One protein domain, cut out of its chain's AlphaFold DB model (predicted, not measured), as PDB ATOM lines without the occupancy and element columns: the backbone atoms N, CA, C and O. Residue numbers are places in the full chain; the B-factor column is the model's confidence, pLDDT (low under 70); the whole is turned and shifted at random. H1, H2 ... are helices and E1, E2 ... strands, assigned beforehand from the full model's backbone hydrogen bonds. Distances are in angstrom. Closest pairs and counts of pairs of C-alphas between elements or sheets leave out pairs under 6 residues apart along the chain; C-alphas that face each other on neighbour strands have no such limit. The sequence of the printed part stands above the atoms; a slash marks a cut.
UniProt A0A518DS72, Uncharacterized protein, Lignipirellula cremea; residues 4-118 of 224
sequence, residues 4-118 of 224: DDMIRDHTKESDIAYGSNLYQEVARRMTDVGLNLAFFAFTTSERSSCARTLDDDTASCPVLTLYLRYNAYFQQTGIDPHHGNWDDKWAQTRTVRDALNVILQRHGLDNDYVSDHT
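AT A GLANCE: This is residues 4 to 118 of the 224 residues of an uncharacterized protein of Lignipirellula cremea (UniProt A0A518DS72). A two-stranded antiparallel ribbon, E1 and E4, runs through the middle; H2 packs on E1, and H4 packs beside H2. E3 runs on into E4, and the hairpin E2 and E3 makes an arm at one end, while H1 meets E1 and H3 follows at the other end of E4. The printed part has 115 residues, with H1 H2 E1 E2 E3 E4 H3 H4 along the chain, mixed helices and strands. It is compact, with a radius of gyration of the C-alphas of 13.7 A and spans of 41 by 30 by 24 A.

HOW THE PARTS SIT: E1, residues 37 to 43, and E4, residues 63 to 68, are antiparallel at 167 degrees; N 41 and O 65, 2.9 A apart, are within hydrogen-bond range. E2, residues 51 to 54, and E3, residues 57 to 60, form an antiparallel hairpin, with N 54 and O 57 at 2.8 A. E3 runs on into E4 at 47 degrees. H2, residues 21 to 32, comes closest to E1 at the C-alphas of Thr 31 and Leu 37, 6.0 A apart. H4, residues 93 to 106, touches H2, with closest C-alphas Val 26 and Leu 100 at 6.5 A, at a shallow tilt of 29 degrees, opposite ways. H4 is apart from E1 and E4. H1, residues 4 to 11, is closest to E1 at the C-alphas of Thr 11 and Ala 41, 5.4 A. H3, residues 71 to 77, is closest to E4 at the C-alphas of Leu 68 and Phe 74, 6.6 A. In H1, H2, H3 and H4 every O i to N i+4 pair is within hydrogen-bond range.

IN THESE COORDINATES: H1 begins at C-alpha 4 (95.058, -0.485, 56.282), and H4, 20.1 A long, ends at C-alpha 106 (112.036, 18.913, 44.711). E1 spans 17.4 A, H2 16.4 A and E4 15.9 A.

THE WHOLE: The C-alphas farthest apart, of Asp 4 and Asp 56, are 42.9 A apart. The printed part has no cut, H3 to H4 is a long link, and no printed residue is under 70 in pLDDT.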
ATOM      1  N   ASP A   4      95.274  -1.797  56.891       85.12
ATOM      2  CA  ASP A   4      95.058  -0.485  56.282       85.12
ATOM      3  C   ASP A   4      94.526   0.524  57.304       85.12
ATOM      4  O   ASP A   4      94.981   1.667  57.332       85.12
ATOM      5  N   ASP A   5      93.620   0.105  58.193       87.06
ATOM      6  CA  ASP A   5      93.154   0.959  59.291       87.06
ATOM      7  C   ASP A   5      94.298   1.299  60.257       87.06
ATOM      8  O   ASP A   5      94.405   2.438  60.704       87.06
ATOM      9  N   MET A   6      95.183   0.337  60.553       87.81
ATOM     10  CA  MET A   6      96.355   0.571  61.404       87.81
ATOM     11  C   MET A   6      97.311   1.594  60.797       87.81
ATOM     12  O   MET A   6      97.763   2.503  61.494       87.81
ATOM     13  N   ILE A   7      97.626   1.438  59.509       91.44
ATOM     14  CA  ILE A   7      98.509   2.346  58.777       91.44
ATOM     15  C   ILE A   7      97.886   3.738  58.748       91.44
ATOM     16  O   ILE A   7      98.567   4.719  59.046       91.44
ATOM     17  N   ARG A   8      96.585   3.841  58.454       91.00
ATOM     18  CA  ARG A   8      95.864   5.121  58.481       91.00
ATOM     19  C   ARG A   8      95.919   5.771  59.855       91.00
ATOM     20  O   ARG A   8      96.214   6.955  59.936       91.00
ATOM     21  N   ASP A   9      95.701   5.014  60.927       91.44
ATOM     22  CA  ASP A   9      95.750   5.560  62.286       91.44
ATOM     23  C   ASP A   9      97.142   6.107  62.648       91.44
ATOM     24  O   ASP A   9      97.247   7.188  63.225       91.44
ATOM     25  N   HIS A  10      98.214   5.427  62.229       90.56
ATOM     26  CA  HIS A  10      99.596   5.865  62.483       90.56
ATOM     27  C   HIS A  10     100.080   6.979  61.545       90.56
ATOM     28  O   HIS A  10     101.078   7.634  61.836       90.56
ATOM     29  N   THR A  11      99.395   7.206  60.424       94.06
ATOM     30  CA  THR A  11      99.749   8.246  59.446       94.06
ATOM     31  C   THR A  11      98.812   9.450  59.480       94.06
ATOM     32  O   THR A  11      99.112  10.451  58.836       94.06
ATOM     33  N   LYS A  12      97.719   9.404  60.256       91.94
ATOM     34  CA  LYS A  12      96.701  10.470  60.309       91.94
ATOM     35  C   LYS A  12      97.259  11.834  60.719       91.94
ATOM     36  O   LYS A  12      96.779  12.849  60.237       91.94
ATOM     37  N   GLU A  13      98.273  11.841  61.583       89.06
ATOM     38  CA  GLU A  13      98.923  13.063  62.070       89.06
ATOM     39  C   GLU A  13     100.160  13.448  61.254       89.06
ATOM     40  O   GLU A  13     100.811  14.442  61.570       89.06
ATOM     41  N   SER A  14     100.509  12.680  60.219       95.94
ATOM     42  CA  SER A  14     101.679  12.983  59.406       95.94
ATOM     43  C   SER A  14     101.455  14.224  58.545       95.94
ATOM     44  O   SER A  14     100.436  14.349  57.872       95.94
ATOM     45  N   ASP A  15     102.464  15.092  58.490       96.31
ATOM     46  CA  ASP A  15     102.488  16.264  57.608       96.31
ATOM     47  C   ASP A  15     102.682  15.893  56.128       96.31
ATOM     48  O   ASP A  15     102.435  16.702  55.237       96.31
ATOM     49  N   ILE A  16     103.070  14.645  55.838       96.00
ATOM     50  CA  ILE A  16     103.065  14.087  54.484       96.00
ATOM     51  C   ILE A  16     101.883  13.128  54.368       96.00
ATOM     52  O   ILE A  16     101.921  11.999  54.855       96.00
ATOM     53  N   ALA A  17     100.829  13.575  53.682       95.00
ATOM     54  CA  ALA A  17      99.584  12.826  53.560       95.00
ATOM     55  C   ALA A  17      99.791  11.430  52.944       95.00
ATOM     56  O   ALA A  17     100.338  11.296  51.839       95.00
ATOM     57  N   TYR A  18      99.293  10.397  53.632       94.31
ATOM     58  CA  TYR A  18      99.327   9.014  53.161       94.31
ATOM     59  C   TYR A  18      98.649   8.875  51.791       94.31
ATOM     60  O   TYR A  18      97.520   9.318  51.587       94.31
ATOM     61  N   GLY A  19      99.353   8.261  50.837       91.88
ATOM     62  CA  GLY A  19      98.870   8.071  49.465       91.88
ATOM     63  C   GLY A  19      99.147   9.231  48.499       91.88
ATOM     64  O   GLY A  19      98.915   9.067  47.303       91.88
ATOM     65  N   SER A  20      99.679  10.365  48.966       96.19
ATOM     66  CA  SER A  20     100.090  11.474  48.091       96.19
ATOM     67  C   SER A  20     101.290  11.118  47.197       96.19
ATOM     68  O   SER A  20     102.051  10.197  47.489       96.19
ATOM     69  N   ASN A  21     101.509  11.882  46.119       97.12
ATOM     70  CA  ASN A  21     102.675  11.694  45.242       97.12
ATOM     71  C   ASN A  21     104.000  11.834  46.008       97.12
ATOM     72  O   ASN A  21     104.893  11.007  45.837       97.12
ATOM     73  N   LEU A  22     104.095  12.840  46.886       97.12
ATOM     74  CA  LEU A  22     105.246  13.036  47.766       97.12
ATOM     75  C   LEU A  22     105.467  11.811  48.663       97.12
ATOM     76  O   LEU A  22     106.580  11.294  48.739       97.12
ATOM     77  N   TYR A  23     104.399  11.298  49.282       97.25
ATOM     78  CA  TYR A  23     104.466  10.097  50.111       97.25
ATOM     79  C   TYR A  23     105.024   8.898  49.336       97.25
ATOM     80  O   TYR A  23     105.955   8.234  49.793       97.25
ATOM     81  N   GLN A  24     104.486   8.631  48.145       97.19
ATOM     82  CA  GLN A  24     104.930   7.504  47.321       97.19
ATOM     83  C   GLN A  24     106.394   7.645  46.897       97.19
ATOM     84  O   GLN A  24     107.134   6.660  46.882       97.19
ATOM     85  N   GLU A  25     106.843   8.863  46.588       97.69
ATOM     86  CA  GLU A  25     108.232   9.113  46.214       97.69
ATOM     87  C   GLU A  25     109.196   8.886  47.385       97.69
ATOM     88  O   GLU A  25     110.202   8.192  47.211       97.69
ATOM     89  N   VAL A  26     108.865   9.389  48.581       97.31
ATOM     90  CA  VAL A  26     109.648   9.137  49.801       97.31
ATOM     91  C   VAL A  26     109.685   7.641  50.106       97.31
ATOM     92  O   VAL A  26     110.771   7.083  50.252       97.31
ATOM     93  N   ALA A  27     108.536   6.960  50.127       97.00
ATOM     94  CA  ALA A  27     108.468   5.527  50.422       97.00
ATOM     95  C   ALA A  27     109.307   4.688  49.441       97.00
ATOM     96  O   ALA A  27     110.069   3.803  49.851       97.00
ATOM     97  N   ARG A  28     109.226   5.006  48.142       96.69
ATOM     98  CA  ARG A  28     110.039   4.359  47.105       96.69
ATOM     99  C   ARG A  28     111.525   4.609  47.336       96.69
ATOM    100  O   ARG A  28     112.313   3.671  47.282       96.69
ATOM    101  N   ARG A  29     111.920   5.845  47.645       96.19
ATOM    102  CA  ARG A  29     113.331   6.178  47.867       96.19
ATOM    103  C   ARG A  29     113.905   5.527  49.120       96.19
ATOM    104  O   ARG A  29     115.048   5.083  49.083       96.19
ATOM    105  N   MET A  30     113.122   5.427  50.192       95.88
ATOM    106  CA  MET A  30     113.521   4.687  51.393       95.88
ATOM    107  C   MET A  30     113.730   3.198  51.079       95.88
ATOM    108  O   MET A  30     114.681   2.583  51.555       95.88
ATOM    109  N   THR A  31     112.911   2.639  50.188       93.62
ATOM    110  CA  THR A  31     113.120   1.279  49.674       93.62
ATOM    111  C   THR A  31     114.411   1.167  48.857       93.62
ATOM    112  O   THR A  31     115.189   0.239  49.074       93.62
ATOM    113  N   ASP A  32     114.698   2.139  47.984       93.44
ATOM    114  CA  ASP A  32     115.925   2.173  47.171       93.44
ATOM    115  C   ASP A  32     117.211   2.242  48.022       93.44
ATOM    116  O   ASP A  32     118.257   1.758  47.589       93.44
ATOM    117  N   VAL A  33     117.162   2.822  49.231       92.56
ATOM    118  CA  VAL A  33     118.309   2.847  50.170       92.56
ATOM    119  C   VAL A  33     118.430   1.573  51.017       92.56
ATOM    120  O   VAL A  33     119.257   1.507  51.924       92.56
ATOM    121  N   GLY A  34     117.641   0.540  50.705       90.38
ATOM    122  CA  GLY A  34     117.728  -0.783  51.323       90.38
ATOM    123  C   GLY A  34     116.838  -0.975  52.550       90.38
ATOM    124  O   GLY A  34     117.010  -1.957  53.270       90.38
ATOM    125  N   LEU A  35     115.885  -0.074  52.805       93.44
ATOM    126  CA  LEU A  35     114.938  -0.215  53.909       93.44
ATOM    127  C   LEU A  35     113.674  -0.913  53.412       93.44
ATOM    128  O   LEU A  35     112.954  -0.382  52.573       93.44
ATOM    129  N   ASN A  36     113.369  -2.101  53.941       92.56
ATOM    130  CA  ASN A  36     112.145  -2.823  53.586       92.56
ATOM    131  C   ASN A  36     110.909  -2.182  54.241       92.56
ATOM    132  O   ASN A  36     110.386  -2.676  55.244       92.56
ATOM    133  N   LEU A  37     110.492  -1.042  53.696       95.06
ATOM    134  CA  LEU A  37     109.462  -0.182  54.251       95.06
ATOM    135  C   LEU A  37     108.057  -0.758  54.007       95.06
ATOM    136  O   LEU A  37     107.722  -1.230  52.916       95.06
ATOM    137  N   ALA A  38     107.221  -0.708  55.039       94.50
ATOM    138  CA  ALA A  38     105.776  -0.879  54.946       94.50
ATOM    139  C   ALA A  38     105.098   0.482  54.737       94.50
ATOM    140  O   ALA A  38     104.346   0.671  53.785       94.50
ATOM    141  N   PHE A  39     105.397   1.438  55.616       96.25
ATOM    142  CA  PHE A  39     104.899   2.809  55.561       96.25
ATOM    143  C   PHE A  39     105.814   3.734  56.375       96.25
ATOM    144  O   PHE A  39     106.759   3.274  57.018       96.25
ATOM    145  N   PHE A  40     105.558   5.037  56.356       97.69
ATOM    146  CA  PHE A  40     106.247   5.984  57.229       97.69
ATOM    147  C   PHE A  40     105.291   7.070  57.716       97.69
ATOM    148  O   PHE A  40     104.244   7.294  57.116       97.69
ATOM    149  N   ALA A  41     105.678   7.747  58.789       97.44
ATOM    150  CA  ALA A  41     105.061   8.984  59.240       97.44
ATOM    151  C   ALA A  41     106.146  10.057  59.348       97.44
ATOM    152  O   ALA A  41     107.249   9.796  59.830       97.44
ATOM    153  N   PHE A  42     105.835  11.251  58.870       97.69
ATOM    154  CA  PHE A  42     106.696  12.423  58.931       97.69
ATOM    155  C   PHE A  42     106.003  13.558  59.684       97.69
ATOM    156  O   PHE A  42     104.819  13.810  59.443       97.69
ATOM    157  N   THR A  43     106.749  14.235  60.550       97.06
ATOM    158  CA  THR A  43     106.316  15.419  61.295       97.06
ATOM    159  C   THR A  43     107.338  16.537  61.100       97.06
ATOM    160  O   THR A  43     108.536  16.299  61.264       97.06
ATOM    161  N   THR A  44     106.880  17.739  60.756       96.56
ATOM    162  CA  THR A  44     107.727  18.932  60.576       96.56
ATOM    163  C   THR A  44     108.334  19.404  61.896       96.56
ATOM    164  O   THR A  44     107.915  18.987  62.980       96.56
ATOM    165  N   SER A  45     109.320  20.300  61.833       94.06
ATOM    166  CA  SER A  45     109.892  20.935  63.029       94.06
ATOM    167  C   SER A  45     108.835  21.672  63.868       94.06
ATOM    168  O   SER A  45     108.893  21.613  65.095       94.06
ATOM    169  N   GLU A  46     107.835  22.300  63.240       92.75
ATOM    170  CA  GLU A  46     106.776  23.054  63.932       92.75
ATOM    171  C   GLU A  46     105.877  22.179  64.814       92.75
ATOM    172  O   GLU A  46     105.398  22.620  65.860       92.75
ATOM    173  N   ARG A  47     105.631  20.934  64.392       92.75
ATOM    174  CA  ARG A  47     104.753  19.985  65.100       92.75
ATOM    175  C   ARG A  47     105.520  18.940  65.907       92.75
ATOM    176  O   ARG A  47     104.926  18.201  66.692       92.75
ATOM    177  N   SER A  48     106.831  18.857  65.707       91.50
ATOM    178  CA  SER A  48     107.701  17.924  66.405       91.50
ATOM    179  C   SER A  48     107.892  18.317  67.870       91.50
ATOM    180  O   SER A  48     108.016  19.485  68.221       91.50
ATOM    181  N   SER A  49     107.952  17.309  68.741       89.94
ATOM    182  CA  SER A  49     108.377  17.466  70.141       89.94
ATOM    183  C   SER A  49     109.851  17.094  70.353       89.94
ATOM    184  O   SER A  49     110.322  17.055  71.490       89.94
ATOM    185  N   CYS A  50     110.581  16.771  69.283       91.50
ATOM    186  CA  CYS A  50     111.987  16.394  69.341       91.50
ATOM    187  C   CYS A  50     112.867  17.601  69.008       91.50
ATOM    188  O   CYS A  50     112.735  18.202  67.944       91.50
ATOM    189  N   ALA A  51     113.807  17.917  69.896       92.38
ATOM    190  CA  ALA A  51     114.716  19.044  69.740       92.38
ATOM    191  C   ALA A  51     116.176  18.618  69.928       92.38
ATOM    192  O   ALA A  51     116.470  17.659  70.647       92.38
ATOM    193  N   ARG A  52     117.086  19.352  69.286       90.12
ATOM    194  CA  ARG A  52     118.539  19.219  69.453       90.12
ATOM    195  C   ARG A  52     119.130  20.552  69.876       90.12
ATOM    196  O   ARG A  52     118.622  21.602  69.497       90.12
ATOM    197  N   THR A  53     120.221  20.494  70.627       89.75
ATOM    198  CA  THR A  53     121.081  21.659  70.841       89.75
ATOM    199  C   THR A  53     121.989  21.813  69.623       89.75
ATOM    200  O   THR A  53     122.779  20.914  69.333       89.75
ATOM    201  N   LEU A  54     121.835  22.919  68.901       85.88
ATOM    202  CA  LEU A  54     122.568  23.308  67.701       85.88
ATOM    203  C   LEU A  54     123.166  24.695  67.959       85.88
ATOM    204  O   LEU A  54     122.419  25.617  68.265       85.88
ATOM    205  N   ASP A  55     124.490  24.833  67.863       82.44
ATOM    206  CA  ASP A  55     125.200  26.116  68.015       82.44
ATOM    207  C   ASP A  55     124.736  26.949  69.233       82.44
ATOM    208  O   ASP A  55     124.418  28.127  69.121       82.44
ATOM    209  N   ASP A  56     124.690  26.299  70.403       85.19
ATOM    210  CA  ASP A  56     124.259  26.836  71.708       85.19
ATOM    211  C   ASP A  56     122.752  27.130  71.877       85.19
ATOM    212  O   ASP A  56     122.317  27.408  72.997       85.19
ATOM    213  N   ASP A  57     121.934  26.940  70.838       88.69
ATOM    214  CA  ASP A  57     120.474  27.070  70.898       88.69
ATOM    215  C   ASP A  57     119.763  25.715  70.789       88.69
ATOM    216  O   ASP A  57     120.198  24.788  70.110       88.69
ATOM    217  N   THR A  58     118.628  25.560  71.475       91.00
ATOM    218  CA  THR A  58     117.790  24.359  71.326       91.00
ATOM    219  C   THR A  58     116.740  24.596  70.250       91.00
ATOM    220  O   THR A  58     115.857  25.431  70.423       91.00
ATOM    221  N   ALA A  59     116.813  23.829  69.165       90.62
ATOM    222  CA  ALA A  59     115.906  23.933  68.028       90.62
ATOM    223  C   ALA A  59     115.092  22.648  67.843       90.62
ATOM    224  O   ALA A  59     115.622  21.533  67.923       90.62
ATOM    225  N   SER A  60     113.795  22.805  67.567       92.88
ATOM    226  CA  SER A  60     112.939  21.690  67.162       92.88
ATOM    227  C   SER A  60     113.375  21.161  65.797       92.88
ATOM    228  O   SER A  60     113.704  21.934  64.898       92.88
ATOM    229  N   CYS A  61     113.389  19.841  65.642       94.62
ATOM    230  CA  CYS A  61     113.814  19.170  64.420       94.62
ATOM    231  C   CYS A  61     112.681  18.286  63.884       94.62
ATOM    232  O   CYS A  61     111.965  17.676  64.688       94.62
ATOM    233  N   PRO A  62     112.543  18.143  62.554       96.31
ATOM    234  CA  PRO A  62     111.589  17.209  61.971       96.31
ATOM    235  C   PRO A  62     111.827  15.770  62.441       96.31
ATOM    236  O   PRO A  62     112.945  15.390  62.811       96.31
ATOM    237  N   VAL A  63     110.778  14.952  62.394       96.94
ATOM    238  CA  VAL A  63     110.809  13.536  62.770       96.94
ATOM    239  C   VAL A  63     110.316  12.688  61.607       96.94
ATOM    240  O   VAL A  63     109.207  12.866  61.114       96.94
ATOM    241  N   LEU A  64     111.123  11.709  61.215       97.69
ATOM    242  CA  LEU A  64     110.764  10.641  60.297       97.69
ATOM    243  C   LEU A  64     110.675   9.325  61.078       97.69
ATOM    244  O   LEU A  64     111.682   8.791  61.538       97.69
ATOM    245  N   THR A  65     109.473   8.770  61.197       97.06
ATOM    246  CA  THR A  65     109.270   7.421  61.736       97.06
ATOM    247  C   THR A  65     109.050   6.445  60.591       97.06
ATOM    248  O   THR A  65     108.055   6.520  59.871       97.06
ATOM    249  N   LEU A  66     109.982   5.515  60.421       97.25
ATOM    250  CA  LEU A  66     109.945   4.482  59.396       97.25
ATOM    251  C   LEU A  66     109.361   3.198  59.977       97.25
ATOM    252  O   LEU A  66     109.845   2.700  60.991       97.25
ATOM    253  N   TYR A  67     108.364   2.622  59.314       96.31
ATOM    254  CA  TYR A  67     107.800   1.333  59.694       96.31
ATOM    255  C   TYR A  67     108.250   0.286  58.690       96.31
ATOM    256  O   TYR A  67     107.761   0.245  57.562       96.31
ATOM    257  N   LEU A  68     109.200  -0.557  59.081       95.50
ATOM    258  CA  LEU A  68     109.642  -1.678  58.256       95.50
ATOM    259  C   LEU A  68     108.607  -2.801  58.280       95.50
ATOM    260  O   LEU A  68     107.813  -2.908  59.211       95.50
ATOM    261  N   ARG A  69     108.617  -3.670  57.272       92.56
ATOM    262  CA  ARG A  69     107.650  -4.776  57.200       92.56
ATOM    263  C   ARG A  69     107.790  -5.759  58.362       92.56
ATOM    264  O   ARG A  69     106.789  -6.074  58.990       92.56
ATOM    265  N   TYR A  70     109.019  -6.182  58.670       92.56
ATOM    266  CA  TYR A  70     109.285  -7.247  59.643       92.56
ATOM    267  C   TYR A  70     110.437  -6.913  60.597       92.56
ATOM    268  O   TYR A  70     111.368  -6.180  60.242       92.56
ATOM    269  N   ASN A  71     110.409  -7.522  61.782       91.50
ATOM    270  CA  ASN A  71     111.403  -7.380  62.851       91.50
ATOM    271  C   ASN A  71     112.810  -7.804  62.420       91.50
ATOM    272  O   ASN A  71     113.792  -7.180  62.819       91.50
ATOM    273  N   ALA A  72     112.920  -8.808  61.546       91.62
ATOM    274  CA  ALA A  72     114.206  -9.228  60.992       91.62
ATOM    275  C   ALA A  72     114.912  -8.089  60.229       91.62
ATOM    276  O   ALA A  72     116.122  -7.916  60.362       91.62
ATOM    277  N   TYR A  73     114.163  -7.274  59.477       90.56
ATOM    278  CA  TYR A  73     114.729  -6.124  58.763       90.56
ATOM    279  C   TYR A  73     115.112  -4.996  59.715       90.56
ATOM    280  O   TYR A  73     116.131  -4.349  59.503       90.56
ATOM    281  N   PHE A  74     114.347  -4.798  60.791       92.19
ATOM    282  CA  PHE A  74     114.712  -3.849  61.841       92.19
ATOM    283  C   PHE A  74     116.065  -4.192  62.471       92.19
ATOM    284  O   PHE A  74     116.949  -3.337  62.508       92.19
ATOM    285  N   GLN A  75     116.281  -5.452  62.857       91.31
ATOM    286  CA  GLN A  75     117.560  -5.900  63.422       91.31
ATOM    287  C   GLN A  75     118.742  -5.668  62.469       91.31
ATOM    288  O   GLN A  75     119.824  -5.287  62.911       91.31
ATOM    289  N   GLN A  76     118.533  -5.840  61.161       91.75
ATOM    290  CA  GLN A  76     119.563  -5.609  60.142       91.75
ATOM    291  C   GLN A  76     119.952  -4.134  59.992       91.75
ATOM    292  O   GLN A  76     121.074  -3.853  59.577       91.75
ATOM    293  N   THR A  77     119.064  -3.191  60.332       91.44
ATOM    294  CA  THR A  77     119.402  -1.760  60.252       91.44
ATOM    295  C   THR A  77     120.474  -1.353  61.259       91.44
ATOM    296  O   THR A  77     121.208  -0.400  61.005       91.44
ATOM    297  N   GLY A  78     120.559  -2.041  62.405       91.69
ATOM    298  CA  GLY A  78     121.459  -1.682  63.502       91.69
ATOM    299  C   GLY A  78     121.141  -0.341  64.175       91.69
ATOM    300  O   GLY A  78     121.997   0.184  64.884       91.69
ATOM    301  N   ILE A  79     119.959   0.242  63.940       93.75
ATOM    302  CA  ILE A  79     119.519   1.445  64.655       93.75
ATOM    303  C   ILE A  79     119.102   1.090  66.087       93.75
ATOM    304  O   ILE A  79     118.585  -0.001  66.341       93.75
ATOM    305  N   ASP A  80     119.306   2.010  67.027       92.06
ATOM    306  CA  ASP A  80     118.847   1.823  68.401       92.06
ATOM    307  C   ASP A  80     117.296   1.854  68.453       92.06
ATOM    308  O   ASP A  80     116.690   2.830  68.001       92.06
ATOM    309  N   PRO A  81     116.623   0.819  68.996       85.88
ATOM    310  CA  PRO A  81     115.154   0.748  69.072       85.88
ATOM    311  C   PRO A  81     114.495   1.794  69.982       85.88
ATOM    312  O   PRO A  81     113.288   2.049  69.867       85.88
ATOM    313  N   HIS A  82     115.251   2.359  70.919       85.69
ATOM    314  CA  HIS A  82     114.779   3.320  71.909       85.69
ATOM    315  C   HIS A  82     115.167   4.746  71.531       85.69
ATOM    316  O   HIS A  82     114.356   5.658  71.682       85.69
ATOM    317  N   HIS A  83     116.378   4.927  71.007       87.06
ATOM    318  CA  HIS A  83     116.938   6.238  70.702       87.06
ATOM    319  C   HIS A  83     116.865   6.601  69.211       87.06
ATOM    320  O   HIS A  83     117.031   7.766  68.862       87.06
ATOM    321  N   GLY A  84     116.609   5.656  68.303       92.00
ATOM    322  CA  GLY A  84     116.659   5.938  66.867       92.00
ATOM    323  C   GLY A  84     118.048   6.440  66.456       92.00
ATOM    324  O   GLY A  84     119.062   5.835  66.801       92.00
ATOM    325  N   ASN A  85     118.103   7.570  65.750       94.62
ATOM    326  CA  ASN A  85     119.352   8.267  65.417       94.62
ATOM    327  C   ASN A  85     119.689   9.436  66.370       94.62
ATOM    328  O   ASN A  85     120.310  10.413  65.945       94.62
ATOM    329  N   TRP A  86     119.257   9.395  67.634       90.81
ATOM    330  CA  TRP A  86     119.416  10.530  68.556       90.81
ATOM    331  C   TRP A  86     120.851  11.063  68.639       90.81
ATOM    332  O   TRP A  86     121.056  12.270  68.651       90.81
ATOM    333  N   ASP A  87     121.854  10.190  68.633       88.88
ATOM    334  CA  ASP A  87     123.271  10.567  68.700       88.88
ATOM    335  C   ASP A  87     123.974  10.613  67.330       88.88
ATOM    336  O   ASP A  87     125.199  10.700  67.269       88.88
ATOM    337  N   ASP A  88     123.206  10.532  66.238       90.69
ATOM    338  CA  ASP A  88     123.667  10.519  64.844       90.69
ATOM    339  C   ASP A  88     124.648   9.382  64.483       90.69
ATOM    340  O   ASP A  88     125.195   9.363  63.378       90.69
ATOM    341  N   LYS A  89     124.846   8.379  65.355       91.94
ATOM    342  CA  LYS A  89     125.791   7.275  65.096       91.94
ATOM    343  C   LYS A  89     125.241   6.176  64.200       91.94
ATOM    344  O   LYS A  89     126.006   5.327  63.739       91.94
ATOM    345  N   TRP A  90     123.934   6.153  63.952       95.94
ATOM    346  CA  TRP A  90     123.361   5.158  63.055       95.94
ATOM    347  C   TRP A  90     123.916   5.344  61.637       95.94
ATOM    348  O   TRP A  90     123.782   6.415  61.045       95.94
ATOM    349  N   ALA A  91     124.526   4.290  61.086       94.81
ATOM    350  CA  ALA A  91     125.342   4.363  59.870       94.81
ATOM    351  C   ALA A  91     124.592   4.890  58.632       94.81
ATOM    352  O   ALA A  91     125.207   5.457  57.732       94.81
ATOM    353  N   GLN A  92     123.266   4.726  58.581       95.31
ATOM    354  CA  GLN A  92     122.439   5.188  57.462       95.31
ATOM    355  C   GLN A  92     121.842   6.588  57.669       95.31
ATOM    356  O   GLN A  92     121.181   7.086  56.760       95.31
ATOM    357  N   THR A  93     122.088   7.245  58.811       96.31
ATOM    358  CA  THR A  93     121.485   8.545  59.161       96.31
ATOM    359  C   THR A  93     121.622   9.561  58.036       96.31
ATOM    360  O   THR A  93     120.623  10.103  57.569       96.31
ATOM    361  N   ARG A  94     122.852   9.775  57.551       96.56
ATOM    362  CA  ARG A  94     123.121  10.728  56.471       96.56
ATOM    363  C   ARG A  94     122.419  10.331  55.175       96.56
ATOM    364  O   ARG A  94     121.729  11.148  54.587       96.56
ATOM    365  N   THR A  95     122.528   9.067  54.770       96.75
ATOM    366  CA  THR A  95     121.893   8.555  53.547       96.75
ATOM    367  C   THR A  95     120.380   8.777  53.545       96.75
ATOM    368  O   THR A  95     119.823   9.189  52.530       96.75
ATOM    369  N   VAL A  96     119.713   8.518  54.674       97.38
ATOM    370  CA  VAL A  96     118.262   8.697  54.810       97.38
ATOM    371  C   VAL A  96     117.881  10.177  54.804       97.38
ATOM    372  O   VAL A  96     116.954  10.547  54.086       97.38
ATOM    373  N   ARG A  97     118.605  11.029  55.543       97.12
ATOM    374  CA  ARG A  97     118.364  12.482  55.556       97.12
ATOM    375  C   ARG A  97     118.570  13.105  54.182       97.12
ATOM    376  O   ARG A  97     117.671  13.778  53.695       97.12
ATOM    377  N   ASP A  98     119.686  12.808  53.522       96.88
ATOM    378  CA  ASP A  98     119.994  13.322  52.185       96.88
ATOM    379  C   ASP A  98     118.910  12.895  51.182       96.88
ATOM    380  O   ASP A  98     118.418  13.701  50.392       96.88
ATOM    381  N   ALA A  99     118.485  11.627  51.233       96.69
ATOM    382  CA  ALA A  99     117.421  11.114  50.378       96.69
ATOM    383  C   ALA A  99     116.074  11.811  50.621       96.69
ATOM    384  O   ALA A  99     115.375  12.122  49.655       96.69
ATOM    385  N   LEU A 100     115.718  12.051  51.885       97.56
ATOM    386  CA  LEU A 100     114.506  12.765  52.266       97.56
ATOM    387  C   LEU A 100     114.568  14.230  51.809       97.56
ATOM    388  O   LEU A 100     113.693  14.669  51.066       97.56
ATOM    389  N   ASN A 101     115.622  14.953  52.189       97.50
ATOM    390  CA  ASN A 101     115.806  16.377  51.908       97.50
ATOM    391  C   ASN A 101     115.765  16.661  50.402       97.50
ATOM    392  O   ASN A 101     115.072  17.581  49.974       97.50
ATOM    393  N   VAL A 102     116.406  15.821  49.579       96.25
ATOM    394  CA  VAL A 102     116.352  15.946  48.111       96.25
ATOM    395  C   VAL A 102     114.920  15.859  47.580       96.25
ATOM    396  O   VAL A 102     114.569  16.587  46.652       96.25
ATOM    397  N   ILE A 103     114.088  14.970  48.128       97.25
ATOM    398  CA  ILE A 103     112.694  14.835  47.690       97.25
ATOM    399  C   ILE A 103     111.878  16.032  48.165       97.25
ATOM    400  O   ILE A 103     111.196  16.654  47.357       97.25
ATOM    401  N   LEU A 104     111.982  16.396  49.443       96.75
ATOM    402  CA  LEU A 104     111.246  17.526  50.011       96.75
ATOM    403  C   LEU A 104     111.538  18.830  49.247       96.75
ATOM    404  O   LEU A 104     110.609  19.515  48.823       96.75
ATOM    405  N   GLN A 105     112.811  19.099  48.943       96.00
ATOM    406  CA  GLN A 105     113.226  20.256  48.143       96.00
ATOM    407  C   GLN A 105     112.667  20.226  46.713       96.00
ATOM    408  O   GLN A 105     112.242  21.256  46.193       96.00
ATOM    409  N   ARG A 106     112.627  19.056  46.060       95.75
ATOM    410  CA  ARG A 106     112.036  18.913  44.711       95.75
ATOM    411  C   ARG A 106     110.538  19.195  44.686       95.75
ATOM    412  O   ARG A 106     110.032  19.638  43.659       95.75
ATOM    413  N   HIS A 107     109.849  18.948  45.797       95.88
ATOM    414  CA  HIS A 107     108.437  19.291  45.981       95.88
ATOM    415  C   HIS A 107     108.234  20.732  46.479       95.88
ATOM    416  O   HIS A 107     107.101  21.128  46.732       95.88
ATOM    417  N   GLY A 108     109.302  21.535  46.572       94.25
ATOM    418  CA  GLY A 108     109.237  22.949  46.949       94.25
ATOM    419  C   GLY A 108     109.028  23.198  48.443       94.25
ATOM    420  O   GLY A 108     108.621  24.298  48.804       94.25
ATOM    421  N   LEU A 109     109.281  22.198  49.293       94.38
ATOM    422  CA  LEU A 109     109.213  22.331  50.748       94.38
ATOM    423  C   LEU A 109     110.516  22.932  51.295       94.38
ATOM    424  O   LEU A 109     111.597  22.703  50.745       94.38
ATOM    425  N   ASP A 110     110.399  23.709  52.366       88.50
ATOM    426  CA  ASP A 110     111.447  24.571  52.912       88.50
ATOM    427  C   ASP A 110     111.955  24.085  54.283       88.50
ATOM    428  O   ASP A 110     111.916  22.891  54.587       88.50
ATOM    429  N   ASN A 111     112.495  25.006  55.087       81.25
ATOM    430  CA  ASN A 111     113.235  24.728  56.319       81.25
ATOM    431  C   ASN A 111     112.405  24.026  57.408       81.25
ATOM    432  O   ASN A 111     112.989  23.389  58.284       81.25
ATOM    433  N   ASP A 112     111.073  24.096  57.352       85.69
ATOM    434  CA  ASP A 112     110.221  23.410  58.334       85.69
ATOM    435  C   ASP A 112     110.141  21.897  58.072       85.69
ATOM    436  O   ASP A 112     109.876  21.091  58.971       85.69
ATOM    437  N   TYR A 113     110.421  21.497  56.831       92.06
ATOM    438  CA  TYR A 113     110.433  20.110  56.375       92.06
ATOM    439  C   TYR A 113     111.863  19.585  56.200       92.06
ATOM    440  O   TYR A 113     112.166  18.449  56.562       92.06
ATOM    441  N   VAL A 114     112.739  20.397  55.614       92.94
ATOM    442  CA  VAL A 114     114.097  20.027  55.210       92.94
ATOM    443  C   VAL A 114     115.060  20.286  56.360       92.94
ATOM    444  O   VAL A 114     115.229  21.420  56.798       92.94
ATOM    445  N   SER A 115     115.743  19.242  56.832       93.06
ATOM    446  CA  SER A 115     116.713  19.384  57.919       93.06
ATOM    447  C   SER A 115     117.779  18.293  57.900       93.06
ATOM    448  O   SER A 115     117.471  17.097  57.849       93.06
ATOM    449  N   ASP A 116     119.041  18.695  58.045       93.19
ATOM    450  CA  ASP A 116     120.185  17.791  58.245       93.19
ATOM    451  C   ASP A 116     120.217  17.176  59.656       93.19
ATOM    452  O   ASP A 116     121.047  16.313  59.959       93.19
ATOM    453  N   HIS A 117     119.263  17.565  60.505       94.44
ATOM    454  CA  HIS A 117     119.117  17.135  61.892       94.44
ATOM    455  C   HIS A 117     117.837  16.328  62.150       94.44
ATOM    456  O   HIS A 117     117.556  15.980  63.299       94.44
ATOM    457  N   THR A 118     117.094  15.967  61.095       96.25
ATOM    458  CA  THR A 118     115.868  15.154  61.182       96.25
ATOM    459  C   THR A 118     116.079  13.921  62.067       96.25
ATOM    460  O   THR A 118     116.988  13.111  61.829       96.25
TER     461      THR A 118